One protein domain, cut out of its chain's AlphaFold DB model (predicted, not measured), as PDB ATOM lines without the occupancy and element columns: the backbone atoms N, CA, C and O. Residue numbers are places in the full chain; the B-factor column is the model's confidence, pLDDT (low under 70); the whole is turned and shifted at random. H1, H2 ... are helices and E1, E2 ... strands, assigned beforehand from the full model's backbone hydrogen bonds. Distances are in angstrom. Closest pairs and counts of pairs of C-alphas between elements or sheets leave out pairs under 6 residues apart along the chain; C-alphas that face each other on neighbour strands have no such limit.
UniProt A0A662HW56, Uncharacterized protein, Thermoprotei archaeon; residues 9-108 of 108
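AT A GLANCE: This is residues 9 to 108 of the 108 residues of an uncharacterized protein of Thermoprotei archaeon (UniProt A0A662HW56). Three helices, H1, H2 and H3, gather with their centres in a loose triangle, and a small two-strand hairpin, E1 and E2, comes directly after the last end of H3. From there a long stretch with no named element, residues 74 to 95, leads away to a small separate head, where the four-residue H4 sits beside a short antiparallel pairing of residues 93 to 94 with 106 to 107; on the way residues 84 to 89 stick out free. The printed part has 100 residues, with four named helices and two named strands in the order H1 H2 H3 E1 E2 H4; the sheet's order is E1 - E2, antiparallel. The class is mostly helix, with under half of the residues, 46 of 100, in named elements. The whole is loose, with a radius of gyration of the C-alphas of 16.1 A and spans of 42 by 33 by 30 A.

IN THESE COORDINATES: Look first for the sheet: E1 is residues 64 to 66, from C-alpha 64 at (14.279, -50.044, -3.001), and E2 is residues 71 to 73, each 6.5 A from first to last C-alpha. Go back along the chain to H3, residues 52 to 62, which covers 16.0 A. Before it comes H2, residues 26 to 37, at 16.7 A. Find C-alpha 9 at (21.639, -55.587, -18.529); from there H1, the longest helix, runs over residues 9 to 21 for 18.7 A. Last, H4 is residues 96 to 99, 5.0 A long, and ends at C-alpha 99 at (38.597, -36.761, 4.138).

HOW THE PARTS SIT: Start at E1 and E2, a hairpin of antiparallel neighbours with 153 degrees between their directions. The C-alphas of Val 64 and Pro 73 face each other at 4.3 A, and you will find N 65 and O 72 within hydrogen-bond range at 2.8 A, and N 72 and O 65 at 2.9 A. E2 and H3 are apart, and E1 joins H3 by a tight link of 1 residue. H3 and H1 only just touch, with 3 pairs of C-alphas within 8 A, and H1 does so with residues 14 to 18 alone; the closest C-alphas are those of Leu 18 and Phe 59, 7.3 A apart. Their lines stand at a steep tilt of 44 degrees, opposite ways. H2 and H3 are close but not clearly touching, with the C-alphas of Val 29 and Leu 55 the closest at 7.5 A, and run the same way at a steep tilt of 57 degrees. H1 and H2 are a helical hairpin: they touch, closest at the C-alphas of Gln 19 and Arg 26, 5.2 A apart, and run opposite ways at a steep tilt of 40 degrees. H4 touches no helix, and it is apart from E1. In H1, H2 and H3 every O i to N i+4 pair is within hydrogen-bond range; H4 is too short for such a pair, and its one O i to N i+3 pair is within range.

THE WHOLE: The C-alphas of Glu 9 and Met 88 are the two farthest apart, 45.5 A. The printed part has no cut and ends at Pro 108, the chain's last residue. Two links are long: H2 to H3 with 14 residues, and E2 to H4 with 22. Look in the B-factor column for the model's confidence: the mean pLDDT of the printed part is 71.7, and 38 residues are under 70, namely residues 65 to 66, 71 to 96, 98 to 100 and 102 to 108.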
ATOM      1  N   GLU A   9      23.032 -55.585 -18.097       88.12
ATOM      2  CA  GLU A   9      21.639 -55.587 -18.529       88.12
ATOM      3  C   GLU A   9      20.760 -54.822 -17.535       88.12
ATOM      4  O   GLU A   9      20.063 -53.895 -17.942       88.12
ATOM      5  N   ASN A  10      20.891 -55.118 -16.236       84.25
ATOM      6  CA  ASN A  10      20.110 -54.464 -15.183       84.25
ATOM      7  C   ASN A  10      20.413 -52.959 -15.105       84.25
ATOM      8  O   ASN A  10      19.513 -52.141 -14.924       84.25
ATOM      9  N   VAL A  11      21.683 -52.565 -15.265       86.50
ATOM     10  CA  VAL A  11      22.069 -51.143 -15.272       86.50
ATOM     11  C   VAL A  11      21.490 -50.420 -16.485       86.50
ATOM     12  O   VAL A  11      20.962 -49.317 -16.348       86.50
ATOM     13  N   LEU A  12      21.562 -51.033 -17.670       91.12
ATOM     14  CA  LEU A  12      21.001 -50.451 -18.889       91.12
ATOM     15  C   LEU A  12      19.478 -50.320 -18.819       91.12
ATOM     16  O   LEU A  12      18.941 -49.362 -19.368       91.12
ATOM     17  N   GLU A  13      18.790 -51.250 -18.162       90.00
ATOM     18  CA  GLU A  13      17.347 -51.170 -17.918       90.00
ATOM     19  C   GLU A  13      17.002 -49.978 -17.015       90.00
ATOM     20  O   GLU A  13      16.198 -49.132 -17.403       90.00
ATOM     21  N   VAL A  14      17.705 -49.818 -15.885       88.06
ATOM     22  CA  VAL A  14      17.534 -48.659 -14.988       88.06
ATOM     23  C   VAL A  14      17.792 -47.336 -15.714       88.06
ATOM     24  O   VAL A  14      17.044 -46.374 -15.535       88.06
ATOM     25  N   ILE A  15      18.834 -47.269 -16.552       91.06
ATOM     26  CA  ILE A  15      19.129 -46.068 -17.346       91.06
ATOM     27  C   ILE A  15      17.970 -45.762 -18.298       91.06
ATOM     28  O   ILE A  15      17.548 -44.610 -18.364       91.06
ATOM     29  N   ARG A  16      17.435 -46.760 -19.012       92.62
ATOM     30  CA  ARG A  16      16.319 -46.554 -19.954       92.62
ATOM     31  C   ARG A  16      15.072 -46.028 -19.253       92.62
ATOM     32  O   ARG A  16      14.557 -44.997 -19.671       92.62
ATOM     33  N   GLU A  17      14.658 -46.667 -18.163       91.06
ATOM     34  CA  GLU A  17      13.494 -46.251 -17.366       91.06
ATOM     35  C   GLU A  17      13.627 -44.795 -16.883       91.06
ATOM     36  O   GLU A  17      12.712 -43.977 -17.015       91.06
ATOM     37  N   LEU A  18      14.810 -44.416 -16.388       88.06
ATOM     38  CA  LEU A  18      15.063 -43.039 -15.962       88.06
ATOM     39  C   LEU A  18      15.100 -42.059 -17.144       88.06
ATOM     40  O   LEU A  18      14.596 -40.944 -17.018       88.06
ATOM     41  N   GLN A  19      15.653 -42.444 -18.295       92.12
ATOM     42  CA  GLN A  19      15.660 -41.601 -19.496       92.12
ATOM     43  C   GLN A  19      14.246 -41.347 -20.041       92.12
ATOM     44  O   GLN A  19      13.980 -40.260 -20.557       92.12
ATOM     45  N   GLU A  20      13.337 -42.316 -19.924       90.81
ATOM     46  CA  GLU A  20      11.930 -42.142 -20.304       90.81
ATOM     47  C   GLU A  20      11.204 -41.169 -19.367       90.81
ATOM     48  O   GLU A  20      10.410 -40.336 -19.821       90.81
ATOM     49  N   PHE A  21      11.530 -41.212 -18.073       88.38
ATOM     50  CA  PHE A  21      11.000 -40.280 -17.081       88.38
ATOM     51  C   PHE A  21      11.560 -38.853 -17.250       88.38
ATOM     52  O   PHE A  21      10.814 -37.872 -17.166       88.38
ATOM     53  N   PHE A  22      12.861 -38.711 -17.522       85.38
ATOM     54  CA  PHE A  22      13.541 -37.420 -17.680       85.38
ATOM     55  C   PHE A  22      13.722 -37.026 -19.151       85.38
ATOM     56  O   PHE A  22      14.780 -37.216 -19.758       85.38
ATOM     57  N   LYS A  23      12.702 -36.377 -19.720       84.00
ATOM     58  CA  LYS A  23      12.780 -35.841 -21.087       84.00
ATOM     59  C   LYS A  23      13.875 -34.774 -21.203       84.00
ATOM     60  O   LYS A  23      13.815 -33.747 -20.535       84.00
ATOM     61  N   GLY A  24      14.834 -35.008 -22.097       84.25
ATOM     62  CA  GLY A  24      15.905 -34.058 -22.415       84.25
ATOM     63  C   GLY A  24      17.140 -34.126 -21.514       84.25
ATOM     64  O   GLY A  24      18.023 -33.303 -21.702       84.25
ATOM     65  N   LEU A  25      17.222 -35.091 -20.588       86.19
ATOM     66  CA  LEU A  25      18.388 -35.299 -19.713       86.19
ATOM     67  C   LEU A  25      19.041 -36.672 -19.935       86.19
ATOM     68  O   LEU A  25      19.450 -37.343 -18.987       86.19
ATOM     69  N   ARG A  26      19.037 -37.169 -21.180       88.38
ATOM     70  CA  ARG A  26      19.424 -38.564 -21.455       88.38
ATOM     71  C   ARG A  26      20.870 -38.848 -21.053       88.38
ATOM     72  O   ARG A  26      21.125 -39.858 -20.398       88.38
ATOM     73  N   GLU A  27      21.777 -37.950 -21.420       87.56
ATOM     74  CA  GLU A  27      23.209 -38.065 -21.136       87.56
ATOM     75  C   GLU A  27      23.487 -37.887 -19.638       87.56
ATOM     76  O   GLU A  27      24.232 -38.663 -19.043       87.56
ATOM     77  N   GLU A  28      22.831 -36.924 -18.990       87.75
ATOM     78  CA  GLU A  28      22.989 -36.656 -17.561       87.75
ATOM     79  C   GLU A  28      22.502 -37.824 -16.703       87.75
ATOM     80  O   GLU A  28      23.154 -38.169 -15.716       87.75
ATOM     81  N   VAL A  29      21.386 -38.454 -17.081       90.06
ATOM     82  CA  VAL A  29      20.880 -39.673 -16.431       90.06
ATOM     83  C   VAL A  29      21.899 -40.802 -16.551       90.06
ATOM     84  O   VAL A  29      22.217 -41.444 -15.550       90.06
ATOM     85  N   GLU A  30      22.437 -41.031 -17.748       90.88
ATOM     86  CA  GLU A  30      23.405 -42.101 -17.998       90.88
ATOM     87  C   GLU A  30      24.694 -41.898 -17.190       90.88
ATOM     88  O   GLU A  30      25.107 -42.794 -16.448       90.88
ATOM     89  N   VAL A  31      25.283 -40.700 -17.250       87.75
ATOM     90  CA  VAL A  31      26.500 -40.350 -16.501       87.75
ATOM     91  C   VAL A  31      26.262 -40.427 -14.995       87.75
ATOM     92  O   VAL A  31      27.122 -40.923 -14.259       87.75
ATOM     93  N   TYR A  32      25.101 -39.970 -14.520       87.88
ATOM     94  CA  TYR A  32      24.752 -40.042 -13.107       87.88
ATOM     95  C   TYR A  32      24.687 -41.496 -12.630       87.88
ATOM     96  O   TYR A  32      25.396 -41.852 -11.686       87.88
ATOM     97  N   VAL A  33      23.915 -42.354 -13.304       88.19
ATOM     98  CA  VAL A  33      23.778 -43.772 -12.933       88.19
ATOM     99  C   VAL A  33      25.125 -44.493 -13.015       88.19
ATOM    100  O   VAL A  33      25.496 -45.186 -12.066       88.19
ATOM    101  N   ALA A  34      25.896 -44.287 -14.087       85.94
ATOM    102  CA  ALA A  34      27.223 -44.884 -14.243       85.94
ATOM    103  C   ALA A  34      28.176 -44.476 -13.107       85.94
ATOM    104  O   ALA A  34      28.877 -45.322 -12.549       85.94
ATOM    105  N   SER A  35      28.148 -43.203 -12.700       82.94
ATOM    106  CA  SER A  35      28.949 -42.706 -11.576       82.94
ATOM    107  C   SER A  35      28.552 -43.368 -10.254       82.94
ATOM    108  O   SER A  35      29.428 -43.750  -9.476       82.94
ATOM    109  N   GLN A  36      27.250 -43.567 -10.011       84.06
ATOM    110  CA  GLN A  36      26.762 -44.256  -8.808       84.06
ATOM    111  C   GLN A  36      27.147 -45.741  -8.795       84.06
ATOM    112  O   GLN A  36      27.563 -46.265  -7.758       84.06
ATOM    113  N   VAL A  37      27.059 -46.417  -9.944       82.62
ATOM    114  CA  VAL A  37      27.490 -47.814 -10.104       82.62
ATOM    115  C   VAL A  37      28.988 -47.958  -9.827       82.62
ATOM    116  O   VAL A  37      29.386 -48.867  -9.097       82.62
ATOM    117  N   ALA A  38      29.803 -47.027 -10.328       79.31
ATOM    118  CA  ALA A  38      31.244 -46.979 -10.089       79.31
ATOM    119  C   ALA A  38      31.630 -46.556  -8.654       79.31
ATOM    120  O   ALA A  38      32.809 -46.585  -8.306       79.31
ATOM    121  N   GLY A  39      30.664 -46.164  -7.814       76.62
ATOM    122  CA  GLY A  39      30.917 -45.699  -6.447       76.62
ATOM    123  C   GLY A  39      31.611 -44.337  -6.380       76.62
ATOM    124  O   GLY A  39      32.284 -44.038  -5.394       76.62
ATOM    125  N   LEU A  40      31.473 -43.518  -7.425       74.75
ATOM    126  CA  LEU A  40      32.107 -42.210  -7.514       74.75
ATOM    127  C   LEU A  40      31.240 -41.130  -6.848       74.75
ATOM    128  O   LEU A  40      30.021 -41.107  -7.039       74.75
ATOM    129  N   PRO A  41      31.844 -40.180  -6.110       75.38
ATOM    130  CA  PRO A  41      31.125 -38.996  -5.662       75.38
ATOM    131  C   PRO A  41      30.709 -38.150  -6.875       75.38
ATOM    132  O   PRO A  41      31.535 -37.823  -7.725       75.38
ATOM    133  N   THR A  42      29.431 -37.773  -6.955       77.50
ATOM    134  CA  THR A  42      28.882 -36.995  -8.081       77.50
ATOM    135  C   THR A  42      28.334 -35.653  -7.604       77.50
ATOM    136  O   THR A  42      27.545 -35.600  -6.662       77.50
ATOM    137  N   LEU A  43      28.726 -34.567  -8.276       78.31
ATOM    138  CA  LEU A  43      28.218 -33.214  -8.044       78.31
ATOM    139  C   LEU A  43      27.284 -32.808  -9.191       78.31
ATOM    140  O   LEU A  43      27.711 -32.742 -10.340       78.31
ATOM    141  N   LEU A  44      26.025 -32.500  -8.878       78.81
ATOM    142  CA  LEU A  44      25.050 -32.002  -9.852       78.81
ATOM    143  C   LEU A  44      24.981 -30.469  -9.789       78.81
ATOM    144  O   LEU A  44      24.543 -29.910  -8.782       78.81
ATOM    145  N   ILE A  45      25.374 -29.788 -10.869       79.69
ATOM    146  CA  ILE A  45      25.367 -28.320 -10.976       79.69
ATOM    147  C   ILE A  45      24.304 -27.887 -11.990       79.69
ATOM    148  O   ILE A  45      24.198 -28.452 -13.071       79.69
ATOM    149  N   GLY A  46      23.502 -26.879 -11.646       79.12
ATOM    150  CA  GLY A  46      22.511 -26.295 -12.554       79.12
ATOM    151  C   GLY A  46      21.570 -25.332 -11.835       79.12
ATOM    152  O   GLY A  46      21.499 -25.348 -10.603       79.12
ATOM    153  N   GLY A  47      20.813 -24.532 -12.589       74.88
ATOM    154  CA  GLY A  47      19.843 -23.566 -12.052       74.88
ATOM    155  C   GLY A  47      18.737 -24.190 -11.188       74.88
ATOM    156  O   GLY A  47      18.573 -25.410 -11.117       74.88
ATOM    157  N   HIS A  48      17.959 -23.370 -10.484       75.25
ATOM    158  CA  HIS A  48      16.804 -23.884  -9.739       75.25
ATOM    159  C   HIS A  48      15.764 -24.488 -10.702       75.25
ATOM    160  O   HIS A  48      15.610 -24.013 -11.821       75.25
ATOM    161  N   GLY A  49      15.077 -25.556 -10.287       78.31
ATOM    162  CA  GLY A  49      14.052 -26.208 -11.116       78.31
ATOM    163  C   GLY A  49      14.566 -27.133 -12.228       78.31
ATOM    164  O   GLY A  49      13.756 -27.740 -12.914       78.31
ATOM    165  N   THR A  50      15.881 -27.334 -12.381       82.06
ATOM    166  CA  THR A  50      16.451 -28.196 -13.443       82.06
ATOM    167  C   THR A  50      16.355 -29.707 -13.174       82.06
ATOM    168  O   THR A  50      17.066 -30.489 -13.792       82.06
ATOM    169  N   GLY A  51      15.550 -30.144 -12.201       81.81
ATOM    170  CA  GLY A  51      15.328 -31.572 -11.938       81.81
ATOM    171  C   GLY A  51      16.421 -32.315 -11.156       81.81
ATOM    172  O   GLY A  51      16.272 -33.512 -10.949       81.81
ATOM    173  N   LYS A  52      17.471 -31.648 -10.645       86.00
ATOM    174  CA  LYS A  52      18.566 -32.292  -9.869       86.00
ATOM    175  C   LYS A  52      18.066 -33.162  -8.709       86.00
ATOM    176  O   LYS A  52      18.401 -34.335  -8.615       86.00
ATOM    177  N   THR A  53      17.235 -32.591  -7.835       84.00
ATOM    178  CA  THR A  53      16.630 -33.319  -6.709       84.00
ATOM    179  C   THR A  53      15.738 -34.459  -7.194       84.00
ATOM    180  O   THR A  53      15.724 -35.533  -6.597       84.00
ATOM    181  N   THR A  54      14.993 -34.232  -8.276       87.12
ATOM    182  CA  THR A  54      14.086 -35.224  -8.854       87.12
ATOM    183  C   THR A  54      14.859 -36.422  -9.395       87.12
ATOM    184  O   THR A  54      14.483 -37.546  -9.081       87.12
ATOM    185  N   LEU A  55      15.960 -36.201 -10.123       86.12
ATOM    186  CA  LEU A  55      16.853 -37.250 -10.634       86.12
ATOM    187  C   LEU A  55      17.355 -38.151  -9.515       86.12
ATOM    188  O   LEU A  55      17.226 -39.372  -9.578       86.12
ATOM    189  N   VAL A  56      17.853 -37.532  -8.451       85.38
ATOM    190  CA  VAL A  56      18.362 -38.246  -7.287       85.38
ATOM    191  C   VAL A  56      17.273 -39.089  -6.614       85.38
ATOM    192  O   VAL A  56      17.493 -40.264  -6.316       85.38
ATOM    193  N   LYS A  57      16.086 -38.514  -6.385       84.00
ATOM    194  CA  LYS A  57      14.962 -39.225  -5.751       84.00
ATOM    195  C   LYS A  57      14.440 -40.363  -6.629       84.00
ATOM    196  O   LYS A  57      14.170 -41.445  -6.111       84.00
ATOM    197  N   ALA A  58      14.338 -40.137  -7.939       84.94
ATOM    198  CA  ALA A  58      13.914 -41.148  -8.901       84.94
ATOM    199  C   ALA A  58      14.893 -42.326  -8.916       84.94
ATOM    200  O   ALA A  58      14.474 -43.461  -8.709       84.94
ATOM    201  N   PHE A  59      16.197 -42.067  -9.032       84.00
ATOM    202  CA  PHE A  59      17.207 -43.122  -8.955       84.00
ATOM    203  C   PHE A  59      17.153 -43.880  -7.623       84.00
ATOM    204  O   PHE A  59      17.134 -45.107  -7.627       84.00
ATOM    205  N   TYR A  60      17.036 -43.190  -6.483       79.19
ATOM    206  CA  TYR A  60      16.921 -43.856  -5.179       79.19
ATOM    207  C   TYR A  60      15.693 -44.773  -5.096       79.19
ATOM    208  O   TYR A  60      15.772 -45.859  -4.524       79.19
ATOM    209  N   SER A  61      14.575 -44.378  -5.712       78.88
ATOM    210  CA  SER A  61      13.372 -45.214  -5.768       78.88
ATOM    211  C   SER A  61      13.572 -46.519  -6.552       78.88
ATOM    212  O   SER A  61      12.916 -47.508  -6.244       78.88
ATOM    213  N   THR A  62      14.534 -46.568  -7.483       77.94
ATOM    214  CA  THR A  62      14.913 -47.811  -8.185       77.94
ATOM    215  C   THR A  62      15.733 -48.764  -7.307       77.94
ATOM    216  O   THR A  62      15.817 -49.958  -7.582       77.94
ATOM    217  N   LEU A  63      16.320 -48.258  -6.217       75.25
ATOM    218  CA  LEU A  63      17.187 -49.012  -5.308       75.25
ATOM    219  C   LEU A  63      16.454 -49.523  -4.063       75.25
ATOM    220  O   LEU A  63      17.093 -49.962  -3.105       75.25
ATOM    221  N   VAL A  64      15.121 -49.488  -4.064       72.25
ATOM    222  CA  VAL A  64      14.279 -50.044  -3.001       72.25
ATOM    223  C   VAL A  64      13.303 -51.060  -3.586       72.25
ATOM    224  O   VAL A  64      12.691 -50.833  -4.622       72.25
ATOM    225  N   VAL A  65      13.133 -52.192  -2.907       69.12
ATOM    226  CA  VAL A  65      12.117 -53.191  -3.253       69.12
ATOM    227  C   VAL A  65      10.919 -52.979  -2.347       69.12
ATOM    228  O   VAL A  65      11.063 -52.926  -1.124       69.12
ATOM    229  N   LYS A  66       9.733 -52.871  -2.944       66.19
ATOM    230  CA  LYS A  66       8.481 -52.865  -2.193       66.19
ATOM    231  C   LYS A  66       8.186 -54.281  -1.695       66.19
ATOM    232  O   LYS A  66       7.985 -55.197  -2.486       66.19
ATOM    233  N   GLU A  67       8.156 -54.443  -0.384       77.19
ATOM    234  CA  GLU A  67       7.633 -55.616   0.313       77.19
ATOM    235  C   GLU A  67       6.201 -55.313   0.792       77.19
ATOM    236  O   GLU A  67       5.733 -54.182   0.660       77.19
ATOM    237  N   ARG A  68       5.473 -56.326   1.290       74.69
ATOM    238  CA  ARG A  68       4.021 -56.240   1.573       74.69
ATOM    239  C   ARG A  68       3.616 -54.956   2.310       74.69
ATOM    240  O   ARG A  68       2.708 -54.278   1.843       74.69
ATOM    241  N   ASP A  69       4.357 -54.599   3.360       76.56
ATOM    242  CA  ASP A  69       4.073 -53.437   4.215       76.56
ATOM    243  C   ASP A  69       5.285 -52.492   4.389       76.56
ATOM    244  O   ASP A  69       5.249 -51.568   5.201       76.56
ATOM    245  N   SER A  70       6.381 -52.704   3.650       72.19
ATOM    246  CA  SER A  70       7.644 -51.971   3.842       72.19
ATOM    247  C   SER A  70       8.456 -51.815   2.557       72.19
ATOM    248  O   SER A  70       8.202 -52.473   1.554       72.19
ATOM    249  N   TYR A  71       9.472 -50.951   2.584       64.06
ATOM    250  CA  TYR A  71      10.474 -50.856   1.522       64.06
ATOM    251  C   TYR A  71      11.814 -51.370   2.037       64.06
ATOM    252  O   TYR A  71      12.317 -50.881   3.050       64.06
ATOM    253  N   ARG A  72      12.402 -52.338   1.331       66.00
ATOM    254  CA  ARG A  72      13.732 -52.860   1.643       66.00
ATOM    255  C   ARG A  72      14.770 -52.250   0.694       66.00
ATOM    256  O   ARG A  72      14.645 -52.435  -0.517       66.00
ATOM    257  N   PRO A  73      15.806 -51.553   1.194       61.22
ATOM    258  CA  PRO A  73      16.868 -51.030   0.340       61.22
ATOM    259  C   PRO A  73      17.717 -52.169  -0.245       61.22
ATOM    260  O   PRO A  73      18.102 -53.102   0.461       61.22
ATOM    261  N   LEU A  74      18.023 -52.077  -1.540       61.38
ATOM    262  CA  LEU A  74      18.955 -52.964  -2.246       61.38
ATOM    263  C   LEU A  74      20.413 -52.606  -1.939       61.38
ATOM    264  O   LEU A  74      21.268 -53.489  -1.891       61.38
ATOM    265  N   LYS A  75      20.692 -51.318  -1.708       57.84
ATOM    266  CA  LYS A  75      22.011 -50.803  -1.326       57.84
ATOM    267  C   LYS A  75      21.850 -49.513  -0.527       57.84
ATOM    268  O   LYS A  75      21.144 -48.605  -0.954       57.84
ATOM    269  N   THR A  76      22.518 -49.417   0.619       50.66
ATOM    270  CA  THR A  76      22.579 -48.179   1.408       50.66
ATOM    271  C   THR A  76      23.778 -47.357   0.945       50.66
ATOM    272  O   THR A  76      24.896 -47.865   0.908       50.66
ATOM    273  N   PHE A  77      23.565 -46.094   0.586       49.81
ATOM    274  CA  PHE A  77      24.633 -45.148   0.257       49.81
ATOM    275  C   PHE A  77      24.282 -43.766   0.807       49.81
ATOM    276  O   PHE A  77      23.110 -43.416   0.953       49.81
ATOM    277  N   MET A  78      25.307 -42.999   1.171       42.41
ATOM    278  CA  MET A  78      25.139 -41.657   1.716       42.41
ATOM    279  C   MET A  78      24.960 -40.669   0.568       42.41
ATOM    280  O   MET A  78      25.808 -40.581  -0.317       42.41
ATOM    281  N   LEU A  79      23.872 -39.906   0.610       47.72
ATOM    282  CA  LEU A  79      23.582 -38.889  -0.383       47.72
ATOM    283  C   LEU A  79      23.478 -37.511   0.282       47.72
ATOM    284  O   LEU A  79      22.594 -37.258   1.096       47.72
ATOM    285  N   LEU A  80      24.404 -36.619  -0.072       46.81
ATOM    286  CA  LEU A  80      24.404 -35.222   0.364       46.81
ATOM    287  C   LEU A  80      23.529 -34.400  -0.586       46.81
ATOM    288  O   LEU A  80      23.983 -33.948  -1.635       46.81
ATOM    289  N   LEU A  81      22.264 -34.208  -0.218       45.91
ATOM    290  CA  LEU A  81      21.337 -33.359  -0.960       45.91
ATOM    291  C   LEU A  81      21.297 -31.964  -0.321       45.91
ATOM    292  O   LEU A  81      20.611 -31.747   0.674       45.91
ATOM    293  N   LYS A  82      22.055 -31.004  -0.861       49.75
ATOM    294  CA  LYS A  82      22.020 -29.618  -0.369       49.75
ATOM    295  C   LYS A  82      20.861 -28.868  -1.024       49.75
ATOM    296  O   LYS A  82      20.999 -28.342  -2.124       49.75
ATOM    297  N   GLU A  83      19.702 -28.868  -0.368       41.84
ATOM    298  CA  GLU A  83      18.456 -28.329  -0.938       41.84
ATOM    299  C   GLU A  83      18.294 -26.806  -0.761       41.84
ATOM    300  O   GLU A  83      17.590 -26.179  -1.550       41.84
ATOM    301  N   ARG A  84      18.982 -26.170   0.199       40.19
ATOM    302  CA  ARG A  84      19.013 -24.705   0.376       40.19
ATOM    303  C   ARG A  84      20.190 -24.290   1.262       40.19
ATOM    304  O   ARG A  84      20.661 -25.078   2.068       40.19
ATOM    305  N   HIS A  85      20.655 -23.056   1.096       43.44
ATOM    306  CA  HIS A  85      21.481 -22.375   2.088       43.44
ATOM    307  C   HIS A  85      20.577 -21.406   2.855       43.44
ATOM    308  O   HIS A  85      20.039 -20.479   2.244       43.44
ATOM    309  N   THR A  86      20.411 -21.605   4.159       39.66
ATOM    310  CA  THR A  86      19.929 -20.566   5.077       39.66
ATOM    311  C   THR A  86      21.075 -20.071   5.968       39.66
ATOM    312  O   THR A  86      21.997 -20.832   6.254       39.66
ATOM    313  N   PRO A  87      21.056 -18.802   6.424       36.62
ATOM    314  CA  PRO A  87      22.117 -18.245   7.276       36.62
ATOM    315  C   PRO A  87      22.264 -18.932   8.645       36.62
ATOM    316  O   PRO A  87      23.234 -18.677   9.345       36.62
ATOM    317  N   MET A  88      21.289 -19.765   9.025       35.66
ATOM    318  CA  MET A  88      21.206 -20.456  10.317       35.66
ATOM    319  C   MET A  88      21.600 -21.938  10.228       35.66
ATOM    320  O   MET A  88      21.512 -22.652  11.225       35.66
ATOM    321  N   ASP A  89      22.029 -22.414   9.056       40.78
ATOM    322  CA  ASP A  89      22.545 -23.771   8.908       40.78
ATOM    323  C   ASP A  89      23.914 -23.854   9.597       40.78
ATOM    324  O   ASP A  89      24.925 -23.390   9.070       40.78
ATOM    325  N   VAL A  90      23.955 -24.435  10.800       40.06
ATOM    326  CA  VAL A  90      25.209 -24.822  11.456       40.06
ATOM    327  C   VAL A  90      25.802 -25.970  10.642       40.06
ATOM    328  O   VAL A  90      25.374 -27.123  10.733       40.06
ATOM    329  N   PHE A  91      26.744 -25.632   9.766       44.28
ATOM    330  CA  PHE A  91      27.431 -26.587   8.916       44.28
ATOM    331  C   PHE A  91      28.420 -27.392   9.750       44.28
ATOM    332  O   PHE A  91      29.567 -26.989   9.889       44.28
ATOM    333  N   TYR A  92      28.046 -28.596  10.179       41.66
ATOM    334  CA  TYR A  92      29.069 -29.614  10.405       41.66
ATOM    335  C   TYR A  92      29.706 -29.936   9.054       41.66
ATOM    336  O   TYR A  92      29.215 -30.757   8.275       41.66
ATOM    337  N   SER A  93      30.774 -29.215   8.736       49.00
ATOM    338  CA  SER A  93      31.537 -29.425   7.519       49.00
ATOM    339  C   SER A  93      32.573 -30.498   7.805       49.00
ATOM    340  O   SER A  93      33.365 -30.397   8.746       49.00
ATOM    341  N   TYR A  94      32.595 -31.544   6.982       48.19
ATOM    342  CA  TYR A  94      33.734 -32.450   6.983       48.19
ATOM    343  C   TYR A  94      34.977 -31.667   6.573       48.19
ATOM    344  O   TYR A  94      34.968 -30.918   5.593       48.19
ATOM    345  N   HIS A  95      36.062 -31.857   7.315       64.62
ATOM    346  CA  HIS A  95      37.347 -31.279   6.964       64.62
ATOM    347  C   HIS A  95      37.856 -31.951   5.679       64.62
ATOM    348  O   HIS A  95      38.463 -33.023   5.730       64.62
ATOM    349  N   LEU A  96      37.593 -31.330   4.525       59.12
ATOM    350  CA  LEU A  96      37.928 -31.847   3.189       59.12
ATOM    351  C   LEU A  96      39.372 -32.386   3.083       59.12
ATOM    352  O   LEU A  96      39.539 -33.509   2.604       59.12
ATOM    353  N   PRO A  97      40.413 -31.703   3.604       71.75
ATOM    354  CA  PRO A  97      41.776 -32.240   3.581       71.75
ATOM    355  C   PRO A  97      41.977 -33.525   4.400       71.75
ATOM    356  O   PRO A  97      42.862 -34.315   4.084       71.75
ATOM    357  N   SER A  98      41.194 -33.739   5.463       67.50
ATOM    358  CA  SER A  98      41.236 -34.981   6.254       67.50
ATOM    359  C   SER A  98      40.503 -36.110   5.541       67.50
ATOM    360  O   SER A  98      40.992 -37.239   5.522       67.50
ATOM    361  N   LEU A  99      39.381 -35.792   4.894       65.19
ATOM    362  CA  LEU A  99      38.597 -36.761   4.138       65.19
ATOM    363  C   LEU A  99      39.390 -37.317   2.945       65.19
ATOM    364  O   LEU A  99      39.392 -38.524   2.723       65.19
ATOM    365  N   LEU A 100      40.159 -36.466   2.254       64.62
ATOM    366  CA  LEU A 100      41.088 -36.879   1.189       64.62
ATOM    367  C   LEU A 100      42.219 -37.803   1.678       64.62
ATOM    368  O   LEU A 100      42.872 -38.454   0.869       64.62
ATOM    369  N   LYS A 101      42.445 -37.879   2.993       77.56
ATOM    370  CA  LYS A 101      43.408 -38.786   3.639       77.56
ATOM    371  C   LYS A 101      42.736 -40.008   4.279       77.56
ATOM    372  O   LYS A 101      43.386 -40.728   5.028       77.56
ATOM    373  N   GLY A 102      41.441 -40.224   4.032       69.06
ATOM    374  CA  GLY A 102      40.665 -41.323   4.615       69.06
ATOM    375  C   GLY A 102      40.314 -41.140   6.095       69.06
ATOM    376  O   GLY A 102      39.848 -42.080   6.733       69.06
ATOM    377  N   VAL A 103      40.519 -39.946   6.659       65.00
ATOM    378  CA  VAL A 103      40.255 -39.656   8.073       65.00
ATOM    379  C   VAL A 103      39.000 -38.799   8.195       65.00
ATOM    380  O   VAL A 103      38.968 -37.651   7.744       65.00
ATOM    381  N   GLN A 104      37.963 -39.328   8.843       52.84
ATOM    382  CA  GLN A 104      36.759 -38.551   9.125       52.84
ATOM    383  C   GLN A 104      37.011 -37.585  10.283       52.84
ATOM    384  O   GLN A 104      37.293 -37.987  11.409       52.84
ATOM    385  N   LYS A 105      36.903 -36.288   9.988       67.12
ATOM    386  CA  LYS A 105      36.969 -35.208  10.971       67.12
ATOM    387  C   LYS A 105      35.866 -34.204  10.677       67.12
ATOM    388  O   LYS A 105      35.773 -33.703   9.556       67.12
ATOM    389  N   ILE A 106      35.066 -33.916  11.694       54.84
ATOM    390  CA  ILE A 106      33.995 -32.922  11.650       54.84
ATOM    391  C   ILE A 106      34.541 -31.622  12.250       54.84
ATOM    392  O   ILE A 106      35.212 -31.657  13.284       54.84
ATOM    393  N   VAL A 107      34.300 -30.497  11.581       58.88
ATOM    394  CA  VAL A 107      34.640 -29.152  12.069       58.88
ATOM    395  C   VAL A 107      33.329 -28.411  12.356       58.88
ATOM    396  O   VAL A 107      32.394 -28.592  11.568       58.88
ATOM    397  N   PRO A 108      33.238 -27.661  13.475       50.62
ATOM    398  CA  PRO A 108      32.093 -26.797  13.760       50.62
ATOM    399  C   PRO A 108      31.841 -25.757  12.667       50.62
ATOM    400  O   PRO A 108      32.828 -25.333  12.020       50.62
TER     401      PRO A 108